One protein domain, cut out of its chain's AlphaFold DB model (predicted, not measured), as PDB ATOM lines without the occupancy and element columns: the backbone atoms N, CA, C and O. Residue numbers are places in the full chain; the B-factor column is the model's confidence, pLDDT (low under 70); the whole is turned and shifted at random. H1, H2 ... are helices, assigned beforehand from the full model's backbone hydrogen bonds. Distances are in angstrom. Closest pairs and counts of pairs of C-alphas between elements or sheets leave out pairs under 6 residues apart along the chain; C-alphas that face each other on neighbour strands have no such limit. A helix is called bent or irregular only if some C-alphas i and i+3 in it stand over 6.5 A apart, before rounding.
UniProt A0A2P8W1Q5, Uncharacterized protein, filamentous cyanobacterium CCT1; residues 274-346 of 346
ATOM      1  N   VAL A 274     151.685 131.080 128.079       84.44
ATOM      2  CA  VAL A 274     151.290 131.457 126.719       84.44
ATOM      3  C   VAL A 274     149.873 130.990 126.368       84.44
ATOM      4  O   VAL A 274     149.132 131.748 125.759       84.44
ATOM      5  N   ASP A 275     149.470 129.777 126.762       83.62
ATOM      6  CA  ASP A 275     148.103 129.267 126.563       83.62
ATOM      7  C   ASP A 275     147.118 130.129 127.367       83.62
ATOM      8  O   ASP A 275     146.151 130.639 126.811       83.62
ATOM      9  N   SER A 276     147.409 130.411 128.643       81.62
ATOM     10  CA  SER A 276     146.572 131.294 129.470       81.62
ATOM     11  C   SER A 276     146.438 132.703 128.884       81.62
ATOM     12  O   SER A 276     145.330 133.239 128.833       81.62
ATOM     13  N   MET A 277     147.537 133.284 128.397       87.25
ATOM     14  CA  MET A 277     147.542 134.612 127.780       87.25
ATOM     15  C   MET A 277     146.796 134.627 126.438       87.25
ATOM     16  O   MET A 277     146.096 135.593 126.146       87.25
ATOM     17  N   LEU A 278     146.877 133.546 125.654       88.38
ATOM     18  CA  LEU A 278     146.136 133.388 124.402       88.38
ATOM     19  C   LEU A 278     144.622 133.301 124.650       88.38
ATOM     20  O   LEU A 278     143.858 133.975 123.963       88.38
ATOM     21  N   TRP A 279     144.182 132.510 125.635       86.06
ATOM     22  CA  TRP A 279     142.755 132.377 125.967       86.06
ATOM     23  C   TRP A 279     142.182 133.651 126.586       86.06
ATOM     24  O   TRP A 279     141.085 134.070 126.215       86.06
ATOM     25  N   PHE A 280     142.934 134.295 127.480       83.06
ATOM     26  CA  PHE A 280     142.527 135.564 128.079       83.06
ATOM     27  C   PHE A 280     142.481 136.689 127.034       83.06
ATOM     28  O   PHE A 280     141.457 137.357 126.889       83.06
ATOM     29  N   GLY A 281     143.547 136.846 126.243       84.56
ATOM     30  CA  GLY A 281     143.616 137.837 125.168       84.56
ATOM     31  C   GLY A 281     142.558 137.605 124.088       84.56
ATOM     32  O   GLY A 281     141.923 138.555 123.635       84.56
ATOM     33  N   GLY A 282     142.292 136.344 123.735       85.81
ATOM     34  CA  GLY A 282     141.206 135.974 122.829       85.81
ATOM     35  C   GLY A 282     139.825 136.376 123.355       85.81
ATOM     36  O   GLY A 282     138.997 136.843 122.576       85.81
ATOM     37  N   GLY A 283     139.592 136.269 124.669       84.88
ATOM     38  CA  GLY A 283     138.366 136.750 125.316       84.88
ATOM     39  C   GLY A 283     138.189 138.267 125.211       84.88
ATOM     40  O   GLY A 283     137.114 138.731 124.828       84.88
ATOM     41  N   VAL A 284     139.252 139.037 125.471       83.12
ATOM     42  CA  VAL A 284     139.235 140.512 125.378       83.12
ATOM     43  C   VAL A 284     139.008 140.978 123.936       83.12
ATOM     44  O   VAL A 284     138.120 141.792 123.678       83.12
ATOM     45  N   ILE A 285     139.753 140.423 122.973       84.81
ATOM     46  CA  ILE A 285     139.593 140.742 121.543       84.81
ATOM     47  C   ILE A 285     138.193 140.339 121.063       84.81
ATOM     48  O   ILE A 285     137.538 141.093 120.344       84.81
ATOM     49  N   GLY A 286     137.705 139.172 121.494       85.69
ATOM     50  CA  GLY A 286     136.356 138.705 121.193       85.69
ATOM     51  C   GLY A 286     135.277 139.650 121.721       85.69
ATOM     52  O   GLY A 286     134.308 139.917 121.013       85.69
ATOM     53  N   ARG A 287     135.457 140.213 122.922       83.56
ATOM     54  CA  ARG A 287     134.532 141.200 123.492       83.56
ATOM     55  C   ARG A 287     134.529 142.511 122.715       83.56
ATOM     56  O   ARG A 287     133.449 143.019 122.435       83.56
ATOM     57  N   LEU A 288     135.693 143.021 122.318       83.00
ATOM     58  CA  LEU A 288     135.786 144.218 121.473       83.00
ATOM     59  C   LEU A 288     135.088 144.008 120.125       83.00
ATOM     60  O   LEU A 288     134.275 144.836 119.716       83.00
ATOM     61  N   ALA A 289     135.337 142.869 119.474       86.00
ATOM     62  CA  ALA A 289     134.666 142.512 118.227       86.00
ATOM     63  C   ALA A 289     133.146 142.385 118.413       86.00
ATOM     64  O   ALA A 289     132.384 142.851 117.570       86.00
ATOM     65  N   LEU A 290     132.699 141.800 119.529       84.31
ATOM     66  CA  LEU A 290     131.282 141.674 119.860       84.31
ATOM     67  C   LEU A 290     130.630 143.039 120.117       84.31
ATOM     68  O   LEU A 290     129.550 143.289 119.593       84.31
ATOM     69  N   ASN A 291     131.274 143.927 120.878       86.69
ATOM     70  CA  ASN A 291     130.783 145.284 121.127       86.69
ATOM     71  C   ASN A 291     130.665 146.073 119.817       86.69
ATOM     72  O   ASN A 291     129.661 146.744 119.594       86.69
ATOM     73  N   LEU A 292     131.648 145.935 118.923       86.12
ATOM     74  CA  LEU A 292     131.630 146.576 117.611       86.12
ATOM     75  C   LEU A 292     130.517 146.007 116.715       86.12
ATOM     76  O   LEU A 292     129.805 146.765 116.062       86.12
ATOM     77  N   LEU A 293     130.306 144.686 116.737       86.12
ATOM     78  CA  LEU A 293     129.223 144.027 116.000       86.12
ATOM     79  C   LEU A 293     127.835 144.434 116.521       86.12
ATOM     80  O   LEU A 293     126.934 144.688 115.725       86.12
ATOM     81  N   ILE A 294     127.661 144.511 117.844       85.81
ATOM     82  CA  ILE A 294     126.402 144.933 118.478       85.81
ATOM     83  C   ILE A 294     126.137 146.417 118.207       85.81
ATOM     84  O   ILE A 294     124.997 146.780 117.925       85.81
ATOM     85  N   GLY A 295     127.175 147.258 118.241       84.31
ATOM     86  CA  GLY A 295     127.073 148.670 117.870       84.31
ATOM     87  C   GLY A 295     126.661 148.861 116.409       84.31
ATOM     88  O   GLY A 295     125.857 149.740 116.114       84.31
ATOM     89  N   ALA A 296     127.149 148.002 115.510       90.12
ATOM     90  CA  ALA A 296     126.769 148.022 114.099       90.12
ATOM     91  C   ALA A 296     125.357 147.459 113.841       90.12
ATOM     92  O   ALA A 296     124.658 147.944 112.954       90.12
ATOM     93  N   PHE A 297     124.921 146.447 114.603       91.38
ATOM     94  CA  PHE A 297     123.641 145.762 114.394       91.38
ATOM     95  C   PHE A 297     122.908 145.481 115.719       91.38
ATOM     96  O   PHE A 297     122.989 144.369 116.255       91.38
ATOM     97  N   PRO A 298     122.092 146.427 116.214       87.69
ATOM     98  CA  PRO A 298     121.351 146.265 117.468       87.69
ATOM     99  C   PRO A 298     120.414 145.045 117.474       87.69
ATOM    100  O   PRO A 298     120.201 144.416 118.507       87.69
ATOM    101  N   ALA A 299     119.894 144.655 116.304       89.81
ATOM    102  CA  ALA A 299     119.017 143.494 116.146       89.81
ATOM    103  C   ALA A 299     119.709 142.145 116.444       89.81
ATOM    104  O   ALA A 299     119.031 141.163 116.747       89.81
ATOM    105  N   LEU A 300     121.048 142.078 116.399       86.25
ATOM    106  CA  LEU A 300     121.805 140.858 116.707       86.25
ATOM    107  C   LEU A 300     121.954 140.601 118.211       86.25
ATOM    108  O   LEU A 300     122.486 139.559 118.595       86.25
ATOM    109  N   TRP A 301     121.473 141.501 119.073       85.62
ATOM    110  CA  TRP A 301     121.636 141.373 120.521       85.62
ATOM    111  C   TRP A 301     121.019 140.079 121.069       85.62
ATOM    112  O   TRP A 301     121.695 139.309 121.752       85.62
ATOM    113  N   SER A 302     119.779 139.769 120.681       87.94
ATOM    114  CA  SER A 302     119.099 138.535 121.099       87.94
ATOM    115  C   SER A 302     119.823 137.276 120.609       87.94
ATOM    116  O   SER A 302     119.922 136.294 121.343       87.94
ATOM    117  N   LEU A 303     120.385 137.313 119.394       84.38
ATOM    118  CA  LEU A 303     121.159 136.207 118.828       84.38
ATOM    119  C   LEU A 303     122.474 135.998 119.598       84.38
ATOM    120  O   LEU A 303     122.825 134.865 119.923       84.38
ATOM    121  N   ALA A 304     123.180 137.083 119.921       80.81
ATOM    122  CA  ALA A 304     124.424 137.039 120.683       80.81
ATOM    123  C   ALA A 304     124.200 136.479 122.096       80.81
ATOM    124  O   ALA A 304     124.936 135.590 122.530       80.81
ATOM    125  N   VAL A 305     123.149 136.933 122.787       85.19
ATOM    126  CA  VAL A 305     122.775 136.415 124.114       85.19
ATOM    127  C   VAL A 305     122.414 134.929 124.038       85.19
ATOM    128  O   VAL A 305     122.897 134.140 124.855       85.19
ATOM    129  N   ALA A 306     121.636 134.515 123.033       86.31
ATOM    130  CA  ALA A 306     121.287 133.110 122.829       86.31
ATOM    131  C   ALA A 306     122.526 132.237 122.561       86.31
ATOM    132  O   ALA A 306     122.661 131.167 123.156       86.31
ATOM    133  N   ALA A 307     123.464 132.705 121.734       83.56
ATOM    134  CA  ALA A 307     124.695 131.982 121.415       83.56
ATOM    135  C   ALA A 307     125.606 131.807 122.644       83.56
ATOM    136  O   ALA A 307     126.096 130.705 122.896       83.56
ATOM    137  N   ILE A 308     125.792 132.866 123.444       82.00
ATOM    138  CA  ILE A 308     126.583 132.809 124.685       82.00
ATOM    139  C   ILE A 308     125.927 131.857 125.693       82.00
ATOM    140  O   ILE A 308     126.608 131.024 126.298       82.00
ATOM    141  N   THR A 309     124.603 131.932 125.837       86.25
ATOM    142  CA  THR A 309     123.840 131.063 126.745       86.25
ATOM    143  C   THR A 309     123.937 129.599 126.314       86.25
ATOM    144  O   THR A 309     124.232 128.742 127.144       86.25
ATOM    145  N   ALA A 310     123.785 129.304 125.019       86.00
ATOM    146  CA  ALA A 310     123.903 127.949 124.480       86.00
ATOM    147  C   ALA A 310     125.313 127.365 124.672       86.00
ATOM    148  O   ALA A 310     125.449 126.227 125.118       86.00
ATOM    149  N   MET A 311     126.365 128.150 124.405       80.94
ATOM    150  CA  MET A 311     127.760 127.749 124.649       80.94
ATOM    151  C   MET A 311     128.021 127.461 126.131       80.94
ATOM    152  O   MET A 311     128.641 126.450 126.466       80.94
ATOM    153  N   THR A 312     127.521 128.320 127.020       79.62
ATOM    154  CA  THR A 312     127.688 128.162 128.472       79.62
ATOM    155  C   THR A 312     126.941 126.930 128.977       79.62
ATOM    156  O   THR A 312     127.516 126.119 129.700       79.62
ATOM    157  N   ALA A 313     125.694 126.735 128.541       86.69
ATOM    158  CA  ALA A 313     124.893 125.561 128.876       86.69
ATOM    159  C   ALA A 313     125.541 124.266 128.364       86.69
ATOM    160  O   ALA A 313     125.616 123.287 129.103       86.69
ATOM    161  N   TYR A 314     126.072 124.267 127.139       84.50
ATOM    162  CA  TYR A 314     126.793 123.125 126.578       84.50
ATOM    163  C   TYR A 314     128.077 122.810 127.358       84.50
ATOM    164  O   TYR A 314     128.355 121.647 127.659       84.50
ATOM    165  N   ALA A 315     128.848 123.835 127.732       80.38
ATOM    166  CA  ALA A 315     130.044 123.666 128.551       80.38
ATOM    167  C   ALA A 315     129.702 123.099 129.936       80.38
ATOM    168  O   ALA A 315     130.381 122.180 130.401       80.38
ATOM    169  N   LEU A 316     128.626 123.591 130.556       79.31
ATOM    170  CA  LEU A 316     128.137 123.111 131.846       79.31
ATOM    171  C   LEU A 316     127.652 121.657 131.753       79.31
ATOM    172  O   LEU A 316     128.068 120.826 132.552       79.31
ATOM    173  N   TYR A 317     126.856 121.331 130.731       85.56
ATOM    174  CA  TYR A 317     126.384 119.972 130.437       85.56
ATOM    175  C   TYR A 317     127.547 118.992 130.256       85.56
ATOM    176  O   TYR A 317     127.550 117.886 130.795       85.56
ATOM    177  N   ARG A 318     128.589 119.406 129.527       80.31
ATOM    178  CA  ARG A 318     129.782 118.576 129.343       80.31
ATOM    179  C   ARG A 318     130.579 118.423 130.641       80.31
ATOM    180  O   ARG A 318     131.140 117.356 130.878       80.31
ATOM    181  N   ALA A 319     130.651 119.471 131.460       75.12
ATOM    182  CA  ALA A 319     131.342 119.434 132.743       75.12
ATOM    183  C   ALA A 319     130.636 118.515 133.754       75.12
ATOM    184  O   ALA A 319     131.315 117.844 134.526       75.12
ATOM    185  N   THR A 320     129.302 118.442 133.724       81.81
ATOM    186  CA  THR A 320     128.517 117.606 134.645       81.81
ATOM    187  C   THR A 320     128.458 116.136 134.236       81.81
ATOM    188  O   THR A 320     128.366 115.274 135.105       81.81
ATOM    189  N   LEU A 321     128.546 115.822 132.939       82.00
ATOM    190  CA  LEU A 321     128.432 114.444 132.439       82.00
ATOM    191  C   LEU A 321     129.764 113.725 132.203       82.00
ATOM    192  O   LEU A 321     129.761 112.542 131.864       82.00
ATOM    193  N   ALA A 322     130.908 114.394 132.364       74.06
ATOM    194  CA  ALA A 322     132.213 113.760 132.192       74.06
ATOM    195  C   ALA A 322     132.689 113.094 133.506       74.06
ATOM    196  O   ALA A 322     133.082 113.799 134.433       74.06
ATOM    197  N   PRO A 323     132.776 111.748 133.593       63.38
ATOM    198  CA  PRO A 323     133.200 111.036 134.810       63.38
ATOM    199  C   PRO A 323     134.701 111.177 135.129       63.38
ATOM    200  O   PRO A 323     135.193 110.631 136.113       63.38
ATOM    201  N   LYS A 324     135.458 111.902 134.297       73.31
ATOM    202  CA  LYS A 324     136.863 112.245 134.529       73.31
ATOM    203  C   LYS A 324     136.999 113.757 134.411       73.31
ATOM    204  O   LYS A 324     136.962 114.291 133.304       73.31
ATOM    205  N   LEU A 325     137.137 114.427 135.556       59.09
ATOM    206  CA  LEU A 325     137.312 115.877 135.690       59.09
ATOM    207  C   LEU A 325     138.628 116.324 135.033       59.09
ATOM    208  O   LEU A 325     139.654 116.518 135.682       59.09
ATOM    209  N   ALA A 326     138.612 116.480 133.712       69.31
ATOM    210  CA  ALA A 326     139.661 117.180 132.997       69.31
ATOM    211  C   ALA A 326     139.504 118.680 133.291       69.31
ATOM    212  O   ALA A 326     138.696 119.364 132.668       69.31
ATOM    213  N   PHE A 327     140.276 119.192 134.251       72.38
ATOM    214  CA  PHE A 327     140.252 120.608 134.645       72.38
ATOM    215  C   PHE A 327     140.711 121.571 133.533       72.38
ATOM    216  O   PHE A 327     140.353 122.746 133.548       72.38
ATOM    217  N   GLY A 328     141.470 121.088 132.542       78.00
ATOM    218  CA  GLY A 328     142.036 121.919 131.472       78.00
ATOM    219  C   GLY A 328     140.986 122.675 130.641       78.00
ATOM    220  O   GLY A 328     141.038 123.903 130.583       78.00
ATOM    221  N   PRO A 329     140.013 121.990 130.008       78.00
ATOM    222  CA  PRO A 329     138.953 122.652 129.246       78.00
ATOM    223  C   PRO A 329     138.111 123.632 130.072       78.00
ATOM    224  O   PRO A 329     137.808 124.716 129.582       78.00
ATOM    225  N   ALA A 330     137.772 123.285 131.317       74.25
ATOM    226  CA  ALA A 330     136.977 124.148 132.191       74.25
ATOM    227  C   ALA A 330     137.705 125.467 132.496       74.25
ATOM    228  O   ALA A 330     137.111 126.540 132.400       74.25
ATOM    229  N   LEU A 331     139.011 125.400 132.771       77.88
ATOM    230  CA  LEU A 331     139.817 126.585 133.045       77.88
ATOM    231  C   LEU A 331     139.994 127.485 131.810       77.88
ATOM    232  O   LEU A 331     139.990 128.705 131.943       77.88
ATOM    233  N   ARG A 332     140.075 126.918 130.598       82.00
ATOM    234  CA  ARG A 332     140.100 127.710 129.351       82.00
ATOM    235  C   ARG A 332     138.800 128.478 129.128       82.00
ATOM    236  O   ARG A 332     138.845 129.651 128.774       82.00
ATOM    237  N   VAL A 333     137.654 127.836 129.373       79.00
ATOM    238  CA  VAL A 333     136.344 128.502 129.299       79.00
ATOM    239  C   VAL A 333     136.246 129.598 130.364       79.00
ATOM    240  O   VAL A 333     135.831 130.706 130.045       79.00
ATOM    241  N   ALA A 334     136.705 129.335 131.593       76.38
ATOM    242  CA  ALA A 334     136.719 130.332 132.662       76.38
ATOM    243  C   ALA A 334     137.591 131.556 132.322       76.38
ATOM    244  O   ALA A 334     137.145 132.683 132.513       76.38
ATOM    245  N   LEU A 335     138.795 131.358 131.767       78.12
ATOM    246  CA  LEU A 335     139.666 132.458 131.325       78.12
ATOM    247  C   LEU A 335     139.049 133.276 130.185       78.12
ATOM    248  O   LEU A 335     139.189 134.498 130.172       78.12
ATOM    249  N   LEU A 336     138.350 132.620 129.255       78.50
ATOM    250  CA  LEU A 336     137.651 133.290 128.158       78.50
ATOM    251  C   LEU A 336     136.510 134.163 128.700       78.50
ATOM    252  O   LEU A 336     136.414 135.335 128.342       78.50
ATOM    253  N   VAL A 337     135.697 133.628 129.618       78.25
ATOM    254  CA  VAL A 337     134.625 134.381 130.291       78.25
ATOM    255  C   VAL A 337     135.196 135.546 131.106       78.25
ATOM    256  O   VAL A 337     134.667 136.651 131.031       78.25
ATOM    257  N   LEU A 338     136.304 135.342 131.826       76.00
ATOM    258  CA  LEU A 338     136.961 136.398 132.601       76.00
ATOM    259  C   LEU A 338     137.473 137.531 131.696       76.00
ATOM    260  O   LEU A 338     137.206 138.698 131.971       76.00
ATOM    261  N   GLY A 339     138.145 137.197 130.589       74.75
ATOM    262  CA  GLY A 339     138.582 138.181 129.593       74.75
ATOM    263  C   GLY A 339     137.408 138.932 128.953       74.75
ATOM    264  O   GLY A 339     137.503 140.134 128.710       74.75
ATOM    265  N   LEU A 340     136.274 138.253 128.753       75.31
ATOM    266  CA  LEU A 340     135.050 138.855 128.226       75.31
ATOM    267  C   LEU A 340     134.406 139.855 129.206       75.31
ATOM    268  O   LEU A 340     133.885 140.878 128.765       75.31
ATOM    269  N   ILE A 341     134.452 139.583 130.516       75.75
ATOM    270  CA  ILE A 341     133.960 140.499 131.562       75.75
ATOM    271  C   ILE A 341     134.875 141.725 131.670       75.75
ATOM    272  O   ILE A 341     134.386 142.854 131.629       75.75
ATOM    273  N   VAL A 342     136.192 141.512 131.765       75.88
ATOM    274  CA  VAL A 342     137.181 142.598 131.906       75.88
ATOM    275  C   VAL A 342     137.162 143.520 130.685       75.88
ATOM    276  O   VAL A 342     137.114 144.735 130.836       75.88
ATOM    277  N   GLY A 343     137.103 142.958 129.474       68.19
ATOM    278  CA  GLY A 343     136.996 143.742 128.239       68.19
ATOM    279  C   GLY A 343     135.666 144.485 128.059       68.19
ATOM    280  O   GLY A 343     135.508 145.184 127.069       68.19
ATOM    281  N   GLY A 344     134.687 144.302 128.951       66.12
ATOM    282  CA  GLY A 344     133.440 145.071 128.955       66.12
ATOM    283  C   GLY A 344     133.451 146.289 129.883       66.12
ATOM    284  O   GLY A 344     132.509 147.072 129.810       66.12
ATOM    285  N   GLN A 345     134.452 146.418 130.761       65.56
ATOM    286  CA  GLN A 345     134.616 147.574 131.656       65.56
ATOM    287  C   GLN A 345     135.565 148.644 131.099       65.56
ATOM    288  O   GLN A 345     135.572 149.763 131.606       65.56
ATOM    289  N   LEU A 346     136.361 148.276 130.093       51.94
ATOM    290  CA  LEU A 346     137.204 149.161 129.287       51.94
ATOM    291  C   LEU A 346     136.397 149.718 128.112       51.94
ATOM    292  O   LEU A 346     136.592 150.909 127.799       51.94
TER     293      LEU A 346
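What this domain is: This is residues 274 to 346 of the 346 residues of an uncharacterized protein of filamentous cyanobacterium CCT1 (UniProt A0A2P8W1Q5). Three helices make an open, roughly triangular frame: H1 and H2 form a narrow V joined at one end, the chain turns back at the far end of H2, and H3 runs back to cross H1. H1 and H3 make the one broad contact, while H2 is the long side of the frame, with few C-alphas near the other two. The printed part has 73 residues with three named helices, in the order H1, H2, H3, and no named strand; the class is all helix. The whole is only just loose, close to compact, with a radius of gyration of the C-alphas of 13.7 A and spans of 43 by 28 by 15 A.

How they stand to each other: H1, residues 274 to 296, and H2, residues 298 to 321, are close but not clearly touching; their closest C-alphas, those of Ile 294 and Trp 301, are 6.3 A apart. Their lines stand at a shallow tilt of 31 degrees, opposite ways. H3, residues 327 to 342, touches H1 with 25 pairs of C-alphas within 8 A, the closest being those of Gly 283 and Gly 339, 4.5 A apart. H1 and H3 run the same way at a steep tilt of 43 degrees. H2 and H3 form a helical hairpin, with a shallow tilt of 25 degrees, opposite ways. They only just touch, with 3 pairs of C-alphas within 8 A, through residues 315 to 319 of H2 and residues 330 to 333 of H3 alone; the closest C-alphas, those of Ala 319 and Ala 330, are 7.4 A apart. In H1 and H3 every O i to N i+4 pair is within hydrogen-bond range; in H2, 18 of 20 are.

Where its parts are: H1 begins at C-alpha 274, at (151.290, 131.457, 126.719), and measures 32.2 A from first to last C-alpha. H2 begins at C-alpha 298, at (121.351, 146.265, 117.468), and measures 35.9 A. It is irregular: C-alphas 299 and 302 are 7.0 A apart. H3 measures 22.4 A and ends at C-alpha 342, at (137.181, 142.598, 131.906).

The domain as a whole: The two C-alphas farthest apart, those of Ala 296 and Pro 323, are 42.9 A apart. The outline is only just flat. Residues 295 to 300, of which 298 to 300 belong to H2, and residues 320 to 326 stand free; the body without them spans 32 by 27 by 14 A. The printed part has no cut, and the links H1 to H2 and H2 to H3 are tight. The chain ends at Leu 346. The mean pLDDT of the printed part is 80.6; residue 323, residues 325 to 326 and residues 343 to 346 are under 70.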